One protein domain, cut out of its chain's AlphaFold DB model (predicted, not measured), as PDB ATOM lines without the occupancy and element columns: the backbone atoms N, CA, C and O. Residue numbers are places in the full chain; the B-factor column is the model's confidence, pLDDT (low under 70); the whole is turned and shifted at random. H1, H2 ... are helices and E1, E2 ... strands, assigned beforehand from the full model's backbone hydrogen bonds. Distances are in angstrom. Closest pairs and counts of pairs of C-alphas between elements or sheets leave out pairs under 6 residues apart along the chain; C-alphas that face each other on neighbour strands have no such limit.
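Overview. This is residues 370 to 437 of the 439 residues of an uncharacterized protein of Parachlamydia acanthamoebae (strain UV7) (UniProt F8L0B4). One twisted sheet of six strands, laid side by side in chain order from E1 to E6, makes nearly the whole domain, and sharp bends in E3, E4 and E5 fold it into a trough. A one-turn helix, H1, follows E6 and only grazes the sheet, near E5, while the tight link from E1 to E2 and the short link from E3 to E4 lie beyond the other ends of the strands. The printed part has 68 residues with six named strands followed by one named helix, and the sheet, in the order E1, E2, E3, E4, E5, E6, is antiparallel throughout. The class is mostly strand. The whole is compact, with a radius of gyration of the C-alphas of 11.2 A, and spans 32 by 24 by 15 A along its three main axes.

Along the chain. The longest strands by residues are E4, residues 401 to 409, 18.0 A from first to last C-alpha, and E5, residues 412 to 420, 16.3 A. C-alpha 401, where E4 begins, is at (-11.708, -65.234, 119.358). E3 takes residues 387 to 394 and measures 15.2 A, and E2 takes residues 378 to 384 and measures 16.2 A. E1 is short, residues 370 to 372, 6.8 A, and C-alpha 370 is at (-29.041, -58.899, 116.877). E6 has residues 425 to 429 and measures 12.7 A. H1 has residues 432 to 435, 5.0 A from first to last C-alpha, and ends with C-alpha 435 at (-10.794, -68.446, 126.829).

Arrangement. The six strands form a meander, each strand the antiparallel neighbour of the one before, and each two that follow each other are a hairpin. E4 and E5 run at 163 degrees between their directions; the C-alphas of Gly 406 and Gly 416, which face each other, are 3.9 A apart, and N 407 and O 415 are within hydrogen-bond range at 2.8 A. E4 bends by 85 degrees at residue 406, and E5 bends by 108 degrees at residue 415. E3 and E4 stand at 168 degrees, with N 393 and O 404 at 2.8 A, and E3 bends by 106 degrees at residue 390. E2 and E3 stand at 166 degrees, with N 380 and O 392 at 2.8 A and N 382 and O 390 at 2.7 A. E1, an edge strand, stands to E2 at 118 degrees, and N 371 and O 379 are 2.8 A apart. E6 is the other edge strand; it stands to E5 at 167 degrees, with N 418 and O 426 at 2.8 A. E1 and E6 are apart, and so are E3 and E6. H1 is on the sheet but only grazes it, with its residues 432 to 435, and H1 and E5 are near each other. With 4 residues H1 is too short for a pair of O i and N i+4 inside it, and its one pair of O i and N i+3 is within range.

Size, cuts and confidence. The two C-alphas farthest apart are those of Arg 385 and Asp 422, at 33.4 A, and the first and last printed C-alphas, of Thr 370 and Arg 437, are 27.6 A apart. The printed part has no cut. The links are tight, but for the one from E3 to E4, which is short with 6 residues. From edge to edge of the sheet the strands' lines turn by 75 degrees, and its C-alphas lie up to 7.1 A off their best plane. The mean pLDDT of the printed part is 82.1; residues 370 to 376 and 383 to 387 are under 70.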
ATOM      1  N   THR A 370     -30.463 -59.238 116.963       64.06
ATOM      2  CA  THR A 370     -29.041 -58.899 116.877       64.06
ATOM      3  C   THR A 370     -28.730 -57.705 117.783       64.06
ATOM      4  O   THR A 370     -29.397 -56.674 117.696       64.06
ATOM      5  N   PHE A 371     -27.714 -57.840 118.634       64.56
ATOM      6  CA  PHE A 371     -27.163 -56.772 119.473       64.56
ATOM      7  C   PHE A 371     -25.734 -56.452 119.051       64.56
ATOM      8  O   PHE A 371     -24.949 -57.360 118.780       64.56
ATOM      9  N   GLU A 372     -25.399 -55.165 119.032       62.28
ATOM     10  CA  GLU A 372     -24.042 -54.669 118.808       62.28
ATOM     11  C   GLU A 372     -23.552 -53.972 120.082       62.28
ATOM     12  O   GLU A 372     -24.200 -53.058 120.599       62.28
ATOM     13  N   TYR A 373     -22.430 -54.452 120.609       64.31
ATOM     14  CA  TYR A 373     -21.806 -53.963 121.832       64.31
ATOM     15  C   TYR A 373     -20.847 -52.808 121.516       64.31
ATOM     16  O   TYR A 373     -20.328 -52.697 120.407       64.31
ATOM     17  N   LEU A 374     -20.558 -51.965 122.514       54.91
ATOM     18  CA  LEU A 374     -19.666 -50.804 122.363       54.91
ATOM     19  C   LEU A 374     -18.248 -51.158 121.897       54.91
ATOM     20  O   LEU A 374     -17.588 -50.345 121.260       54.91
ATOM     21  N   ASN A 375     -17.782 -52.366 122.208       63.88
ATOM     22  CA  ASN A 375     -16.489 -52.870 121.754       63.88
ATOM     23  C   ASN A 375     -16.508 -53.359 120.292       63.88
ATOM     24  O   ASN A 375     -15.482 -53.816 119.811       63.88
ATOM     25  N   GLY A 376     -17.646 -53.288 119.592       67.25
ATOM     26  CA  GLY A 376     -17.818 -53.762 118.218       67.25
ATOM     27  C   GLY A 376     -18.239 -55.229 118.094       67.25
ATOM     28  O   GLY A 376     -18.496 -55.686 116.978       67.25
ATOM     29  N   SER A 377     -18.342 -55.975 119.201       75.62
ATOM     30  CA  SER A 377     -18.875 -57.340 119.178       75.62
ATOM     31  C   SER A 377     -20.343 -57.348 118.749       75.62
ATOM     32  O   SER A 377     -21.107 -56.432 119.059       75.62
ATOM     33  N   LYS A 378     -20.765 -58.409 118.060       78.81
ATOM     34  CA  LYS A 378     -22.134 -58.597 117.572       78.81
ATOM     35  C   LYS A 378     -22.681 -59.932 118.021       78.81
ATOM     36  O   LYS A 378     -22.207 -60.974 117.578       78.81
ATOM     37  N   PHE A 379     -23.728 -59.913 118.826       76.75
ATOM     38  CA  PHE A 379     -24.480 -61.118 119.137       76.75
ATOM     39  C   PHE A 379     -25.705 -61.233 118.238       76.75
ATOM     40  O   PHE A 379     -26.407 -60.254 118.018       76.75
ATOM     41  N   THR A 380     -26.013 -62.434 117.761       79.00
ATOM     42  CA  THR A 380     -27.284 -62.775 117.118       79.00
ATOM     43  C   THR A 380     -27.847 -64.046 117.733       79.00
ATOM     44  O   THR A 380     -27.220 -65.102 117.661       79.00
ATOM     45  N   GLY A 381     -29.044 -63.973 118.310       74.88
ATOM     46  CA  GLY A 381     -29.642 -65.116 118.994       74.88
ATOM     47  C   GLY A 381     -30.743 -64.720 119.960       74.88
ATOM     48  O   GLY A 381     -31.369 -63.671 119.795       74.88
ATOM     49  N   ARG A 382     -30.987 -65.577 120.950       75.69
ATOM     50  CA  ARG A 382     -31.940 -65.336 122.024       75.69
ATOM     51  C   ARG A 382     -31.289 -64.715 123.251       75.69
ATOM     52  O   ARG A 382     -30.159 -65.045 123.593       75.69
ATOM     53  N   PHE A 383     -32.059 -63.878 123.928       66.12
ATOM     54  CA  PHE A 383     -31.698 -63.132 125.130       66.12
ATOM     55  C   PHE A 383     -32.668 -63.430 126.251       66.12
ATOM     56  O   PHE A 383     -33.841 -63.614 125.954       66.12
ATOM     57  N   GLU A 384     -32.216 -63.347 127.494       64.12
ATOM     58  CA  GLU A 384     -33.046 -63.186 128.682       64.12
ATOM     59  C   GLU A 384     -32.725 -61.828 129.332       64.12
ATOM     60  O   GLU A 384     -31.593 -61.557 129.738       64.12
ATOM     61  N   ARG A 385     -33.718 -60.933 129.425       60.91
ATOM     62  CA  ARG A 385     -33.504 -59.517 129.803       60.91
ATOM     63  C   ARG A 385     -32.456 -58.850 128.892       60.91
ATOM     64  O   ARG A 385     -32.735 -58.650 127.715       60.91
ATOM     65  N   GLN A 386     -31.291 -58.493 129.437       58.03
ATOM     66  CA  GLN A 386     -30.163 -57.884 128.720       58.03
ATOM     67  C   GLN A 386     -29.050 -58.888 128.380       58.03
ATOM     68  O   GLN A 386     -28.086 -58.514 127.725       58.03
ATOM     69  N   TYR A 387     -29.175 -60.139 128.826       69.00
ATOM     70  CA  TYR A 387     -28.112 -61.132 128.739       69.00
ATOM     71  C   TYR A 387     -28.376 -62.126 127.607       69.00
ATOM     72  O   TYR A 387     -29.519 -62.570 127.450       69.00
ATOM     73  N   PRO A 388     -27.370 -62.481 126.793       72.00
ATOM     74  CA  PRO A 388     -27.512 -63.558 125.825       72.00
ATOM     75  C   PRO A 388     -27.854 -64.878 126.537       72.00
ATOM     76  O   PRO A 388     -27.404 -65.137 127.647       72.00
ATOM     77  N   LEU A 389     -28.677 -65.708 125.892       81.75
ATOM     78  CA  LEU A 389     -29.074 -67.034 126.381       81.75
ATOM     79  C   LEU A 389     -28.531 -68.129 125.460       81.75
ATOM     80  O   LEU A 389     -27.810 -69.019 125.895       81.75
ATOM     81  N   GLU A 390     -28.861 -68.052 124.170       87.88
ATOM     82  CA  GLU A 390     -28.375 -68.972 123.138       87.88
ATOM     83  C   GLU A 390     -28.198 -68.235 121.814       87.88
ATOM     84  O   GLU A 390     -29.086 -67.503 121.377       87.88
ATOM     85  N   GLY A 391     -27.060 -68.397 121.150       88.56
ATOM     86  CA  GLY A 391     -26.821 -67.697 119.898       88.56
ATOM     87  C   GLY A 391     -25.375 -67.668 119.460       88.56
ATOM     88  O   GLY A 391     -24.552 -68.485 119.863       88.56
ATOM     89  N   LYS A 392     -25.090 -66.707 118.593       91.00
ATOM     90  CA  LYS A 392     -23.803 -66.505 117.952       91.00
ATOM     91  C   LYS A 392     -23.242 -65.146 118.346       91.00
ATOM     92  O   LYS A 392     -23.849 -64.134 118.019       91.00
ATOM     93  N   MET A 393     -22.085 -65.126 118.994       88.00
ATOM     94  CA  MET A 393     -21.278 -63.933 119.230       88.00
ATOM     95  C   MET A 393     -20.177 -63.848 118.176       88.00
ATOM     96  O   MET A 393     -19.421 -64.795 117.989       88.00
ATOM     97  N   GLN A 394     -20.078 -62.714 117.501       90.06
ATOM     98  CA  GLN A 394     -18.967 -62.343 116.635       90.06
ATOM     99  C   GLN A 394     -18.169 -61.251 117.329       90.06
ATOM    100  O   GLN A 394     -18.753 -60.311 117.866       90.06
ATOM    101  N   TYR A 395     -16.851 -61.370 117.320       86.38
ATOM    102  CA  TYR A 395     -15.962 -60.399 117.947       86.38
ATOM    103  C   TYR A 395     -15.227 -59.572 116.878       86.38
ATOM    104  O   TYR A 395     -15.161 -59.996 115.720       86.38
ATOM    105  N   PRO A 396     -14.701 -58.385 117.227       83.81
ATOM    106  CA  PRO A 396     -14.021 -57.522 116.268       83.81
ATOM    107  C   PRO A 396     -12.674 -58.092 115.794       83.81
ATOM    108  O   PRO A 396     -12.097 -59.000 116.394       83.81
ATOM    109  N   GLU A 397     -12.148 -57.519 114.708       83.94
ATOM    110  CA  GLU A 397     -10.914 -57.954 114.034       83.94
ATOM    111  C   GLU A 397      -9.622 -57.775 114.840       83.94
ATOM    112  O   GLU A 397      -8.546 -58.118 114.360       83.94
ATOM    113  N   ASP A 398      -9.657 -57.311 116.079       85.31
ATOM    114  CA  ASP A 398      -8.525 -57.252 117.014       85.31
ATOM    115  C   ASP A 398      -8.634 -58.288 118.151       85.31
ATOM    116  O   ASP A 398      -7.656 -58.542 118.850       85.31
ATOM    117  N   HIS A 399      -9.775 -58.974 118.268       85.81
ATOM    118  CA  HIS A 399     -10.023 -59.995 119.278       85.81
ATOM    119  C   HIS A 399      -9.500 -61.392 118.880       85.81
ATOM    120  O   HIS A 399      -9.620 -61.829 117.732       85.81
ATOM    121  N   ASP A 400      -8.921 -62.131 119.826       87.94
ATOM    122  CA  ASP A 400      -8.319 -63.447 119.567       87.94
ATOM    123  C   ASP A 400      -9.350 -64.527 119.175       87.94
ATOM    124  O   ASP A 400      -9.118 -65.363 118.297       87.94
ATOM    125  N   ILE A 401     -10.534 -64.463 119.779       88.38
ATOM    126  CA  ILE A 401     -11.708 -65.234 119.358       88.38
ATOM    127  C   ILE A 401     -12.387 -64.486 118.216       88.38
ATOM    128  O   ILE A 401     -12.653 -63.300 118.363       88.38
ATOM    129  N   VAL A 402     -12.711 -65.176 117.124       90.62
ATOM    130  CA  VAL A 402     -13.478 -64.630 115.992       90.62
ATOM    131  C   VAL A 402     -14.972 -64.778 116.245       90.62
ATOM    132  O   VAL A 402     -15.761 -63.857 116.035       90.62
ATOM    133  N   GLU A 403     -15.370 -65.963 116.696       93.56
ATOM    134  CA  GLU A 403     -16.769 -66.338 116.810       93.56
ATOM    135  C   GLU A 403     -16.978 -67.329 117.950       93.56
ATOM    136  O   GLU A 403     -16.161 -68.220 118.175       93.56
ATOM    137  N   PHE A 404     -18.108 -67.202 118.633       92.31
ATOM    138  CA  PHE A 404     -18.635 -68.217 119.529       92.31
ATOM    139  C   PHE A 404     -20.089 -68.522 119.168       92.31
ATOM    140  O   PHE A 404     -20.875 -67.603 118.956       92.31
ATOM    141  N   VAL A 405     -20.462 -69.801 119.116       94.62
ATOM    142  CA  VAL A 405     -21.849 -70.247 118.915       94.62
ATOM    143  C   VAL A 405     -22.229 -71.198 120.035       94.62
ATOM    144  O   VAL A 405     -21.631 -72.265 120.154       94.62
ATOM    145  N   GLY A 406     -23.227 -70.845 120.838       92.19
ATOM    146  CA  GLY A 406     -23.597 -71.653 121.989       92.19
ATOM    147  C   GLY A 406     -24.538 -70.970 122.967       92.19
ATOM    148  O   GLY A 406     -25.214 -69.999 122.631       92.19
ATOM    149  N   THR A 407     -24.578 -71.506 124.180       91.69
ATOM    150  CA  THR A 407     -25.323 -70.959 125.310       91.69
ATOM    151  C   THR A 407     -24.452 -70.062 126.175       91.69
ATOM    152  O   THR A 407     -23.222 -70.186 126.206       91.69
ATOM    153  N   PHE A 408     -25.112 -69.158 126.885       86.12
ATOM    154  CA  PHE A 408     -24.505 -68.135 127.719       86.12
ATOM    155  C   PHE A 408     -25.165 -68.134 129.099       86.12
ATOM    156  O   PHE A 408     -26.335 -68.486 129.242       86.12
ATOM    157  N   GLU A 409     -24.404 -67.728 130.110       82.56
ATOM    158  CA  GLU A 409     -24.913 -67.378 131.436       82.56
ATOM    159  C   GLU A 409     -24.468 -65.941 131.726       82.56
ATOM    160  O   GLU A 409     -23.274 -65.665 131.869       82.56
ATOM    161  N   GLY A 410     -25.412 -64.997 131.729       74.00
ATOM    162  CA  GLY A 410     -25.055 -63.580 131.646       74.00
ATOM    163  C   GLY A 410     -24.415 -63.259 130.288       74.00
ATOM    164  O   GLY A 410     -24.876 -63.740 129.261       74.00
ATOM    165  N   ASP A 411     -23.325 -62.487 130.279       70.88
ATOM    166  CA  ASP A 411     -22.532 -62.202 129.068       70.88
ATOM    167  C   ASP A 411     -21.412 -63.233 128.814       70.88
ATOM    168  O   ASP A 411     -20.552 -63.031 127.955       70.88
ATOM    169  N   ILE A 412     -21.392 -64.342 129.564       82.06
ATOM    170  CA  ILE A 412     -20.284 -65.303 129.562       82.06
ATOM    171  C   ILE A 412     -20.671 -66.544 128.740       82.06
ATOM    172  O   ILE A 412     -21.651 -67.213 129.082       82.06
ATOM    173  N   PRO A 413     -19.912 -66.896 127.680       86.69
ATOM    174  CA  PRO A 413     -20.046 -68.172 126.974       86.69
ATOM    175  C   PRO A 413     -19.944 -69.367 127.928       86.69
ATOM    176  O   PRO A 413     -19.016 -69.425 128.732       86.69
ATOM    177  N   LYS A 414     -20.861 -70.338 127.829       90.94
ATOM    178  CA  LYS A 414     -20.878 -71.524 128.706       90.94
ATOM    179  C   LYS A 414     -20.729 -72.840 127.983       90.94
ATOM    180  O   LYS A 414     -19.862 -73.617 128.347       90.94
ATOM    181  N   HIS A 415     -21.562 -73.117 126.989       92.88
ATOM    182  CA  HIS A 415     -21.460 -74.353 126.217       92.88
ATOM    183  C   HIS A 415     -21.603 -74.037 124.746       92.88
ATOM    184  O   HIS A 415     -22.599 -73.447 124.338       92.88
ATOM    185  N   GLY A 416     -20.635 -74.431 123.932       92.75
ATOM    186  CA  GLY A 416     -20.699 -74.137 122.511       92.75
ATOM    187  C   GLY A 416     -19.387 -74.351 121.796       92.75
ATOM    188  O   GLY A 416     -18.505 -75.052 122.284       92.75
ATOM    189  N   THR A 417     -19.275 -73.730 120.631       94.25
ATOM    190  CA  THR A 417     -18.092 -73.778 119.783       94.25
ATOM    191  C   THR A 417     -17.435 -72.406 119.720       94.25
ATOM    192  O   THR A 417     -18.072 -71.448 119.290       94.25
ATOM    193  N   ILE A 418     -16.160 -72.320 120.103       92.00
ATOM    194  CA  ILE A 418     -15.284 -71.162 119.889       92.00
ATOM    195  C   ILE A 418     -14.482 -71.390 118.609       92.00
ATOM    196  O   ILE A 418     -13.933 -72.472 118.397       92.00
ATOM    197  N   ILE A 419     -14.391 -70.359 117.773       92.38
ATOM    198  CA  ILE A 419     -13.480 -70.284 116.635       92.38
ATOM    199  C   ILE A 419     -12.470 -69.179 116.928       92.38
ATOM    200  O   ILE A 419     -12.830 -68.003 117.025       92.38
ATOM    201  N   PHE A 420     -11.210 -69.564 117.058       90.81
ATOM    202  CA  PHE A 420     -10.093 -68.654 117.253       90.81
ATOM    203  C   PHE A 420      -9.567 -68.123 115.920       90.81
ATOM    204  O   PHE A 420      -9.797 -68.699 114.853       90.81
ATOM    205  N   ARG A 421      -8.834 -67.011 115.971       90.06
ATOM    206  CA  ARG A 421      -8.294 -66.334 114.784       90.06
ATOM    207  C   ARG A 421      -7.318 -67.178 113.972       90.06
ATOM    208  O   ARG A 421      -7.276 -67.058 112.753       90.06
ATOM    209  N   ASP A 422      -6.555 -68.038 114.631       90.50
ATOM    210  CA  ASP A 422      -5.647 -68.994 113.986       90.50
ATOM    211  C   ASP A 422      -6.377 -70.204 113.374       90.50
ATOM    212  O   ASP A 422      -5.743 -71.105 112.825       90.50
ATOM    213  N   GLY A 423      -7.711 -70.225 113.441       87.62
ATOM    214  CA  GLY A 423      -8.554 -71.284 112.903       87.62
ATOM    215  C   GLY A 423      -8.750 -72.462 113.852       87.62
ATOM    216  O   GLY A 423      -9.508 -73.374 113.505       87.62
ATOM    217  N   LEU A 424      -8.129 -72.453 115.042       90.31
ATOM    218  CA  LEU A 424      -8.400 -73.458 116.065       90.31
ATOM    219  C   LEU A 424      -9.869 -73.392 116.486       90.31
ATOM    220  O   LEU A 424     -10.474 -72.321 116.585       90.31
ATOM    221  N   LYS A 425     -10.452 -74.567 116.722       92.12
ATOM    222  CA  LYS A 425     -11.841 -74.706 117.154       92.12
ATOM    223  C   LYS A 425     -11.906 -75.527 118.421       92.12
ATOM    224  O   LYS A 425     -11.343 -76.617 118.479       92.12
ATOM    225  N   PHE A 426     -12.649 -75.023 119.391       91.19
ATOM    226  CA  PHE A 426     -12.967 -75.742 120.614       91.19
ATOM    227  C   PHE A 426     -14.480 -75.907 120.707       91.19
ATOM    228  O   PHE A 426     -15.195 -74.932 120.501       91.19
ATOM    229  N   THR A 427     -14.965 -77.108 121.031       92.44
ATOM    230  CA  THR A 427     -16.392 -77.370 121.268       92.44
ATOM    231  C   THR A 427     -16.563 -78.081 122.599       92.44
ATOM    232  O   THR A 427     -16.004 -79.160 122.786       92.44
ATOM    233  N   GLY A 428     -17.361 -77.513 123.496       91.00
ATOM    234  CA  GLY A 428     -17.608 -78.092 124.813       91.00
ATOM    235  C   GLY A 428     -18.045 -77.050 125.833       91.00
ATOM    236  O   GLY A 428     -18.571 -75.995 125.470       91.00
ATOM    237  N   GLU A 429     -17.827 -77.366 127.105       92.69
ATOM    238  CA  GLU A 429     -17.962 -76.413 128.206       92.69
ATOM    239  C   GLU A 429     -16.815 -75.394 128.150       92.69
ATOM    240  O   GLU A 429     -15.648 -75.760 128.013       92.69
ATOM    241  N   ILE A 430     -17.153 -74.109 128.211       89.50
ATOM    242  CA  ILE A 430     -16.214 -72.997 128.118       89.50
ATOM    243  C   ILE A 430     -15.817 -72.560 129.527       89.50
ATOM    244  O   ILE A 430     -16.654 -72.132 130.322       89.50
ATOM    245  N   THR A 431     -14.519 -72.621 129.815       86.94
ATOM    246  CA  THR A 431     -13.910 -72.138 131.061       86.94
ATOM    247  C   THR A 431     -12.978 -70.957 130.782       86.94
ATOM    248  O   THR A 431     -12.560 -70.732 129.642       86.94
ATOM    249  N   GLU A 432     -12.601 -70.202 131.819       80.19
ATOM    250  CA  GLU A 432     -11.609 -69.123 131.674       80.19
ATOM    251  C   GLU A 432     -10.256 -69.622 131.145       80.19
ATOM    252  O   GLU A 432      -9.554 -68.880 130.461       80.19
ATOM    253  N   GLU A 433      -9.867 -70.866 131.432       82.50
ATOM    254  CA  GLU A 433      -8.619 -71.441 130.921       82.50
ATOM    255  C   GLU A 433      -8.664 -71.612 129.400       82.50
ATOM    256  O   GLU A 433      -7.695 -71.271 128.725       82.50
ATOM    257  N   ILE A 434      -9.804 -72.046 128.851       83.81
ATOM    258  CA  ILE A 434     -10.013 -72.178 127.403       83.81
ATOM    259  C   ILE A 434     -10.051 -70.800 126.735       83.81
ATOM    260  O   ILE A 434      -9.404 -70.603 125.707       83.81
ATOM    261  N   LEU A 435     -10.752 -69.828 127.333       79.31
ATOM    262  CA  LEU A 435     -10.794 -68.446 126.829       79.31
ATOM    263  C   LEU A 435      -9.398 -67.803 126.792       79.31
ATOM    264  O   LEU A 435      -9.106 -67.023 125.890       79.31
ATOM    265  N   ASN A 436      -8.530 -68.163 127.740       80.69
ATOM    266  CA  ASN A 436      -7.147 -67.694 127.825       80.69
ATOM    267  C   ASN A 436      -6.127 -68.619 127.132       80.69
ATOM    268  O   ASN A 436      -4.924 -68.406 127.299       80.69
ATOM    269  N   ARG A 437      -6.574 -69.648 126.395       78.06
ATOM    270  CA  ARG A 437      -5.718 -70.645 125.720       78.06
ATOM    271  C   ARG A 437      -4.670 -71.309 126.627       78.06
ATOM    272  O   ARG A 437      -3.527 -71.520 126.227       78.06
TER     273      ARG A 437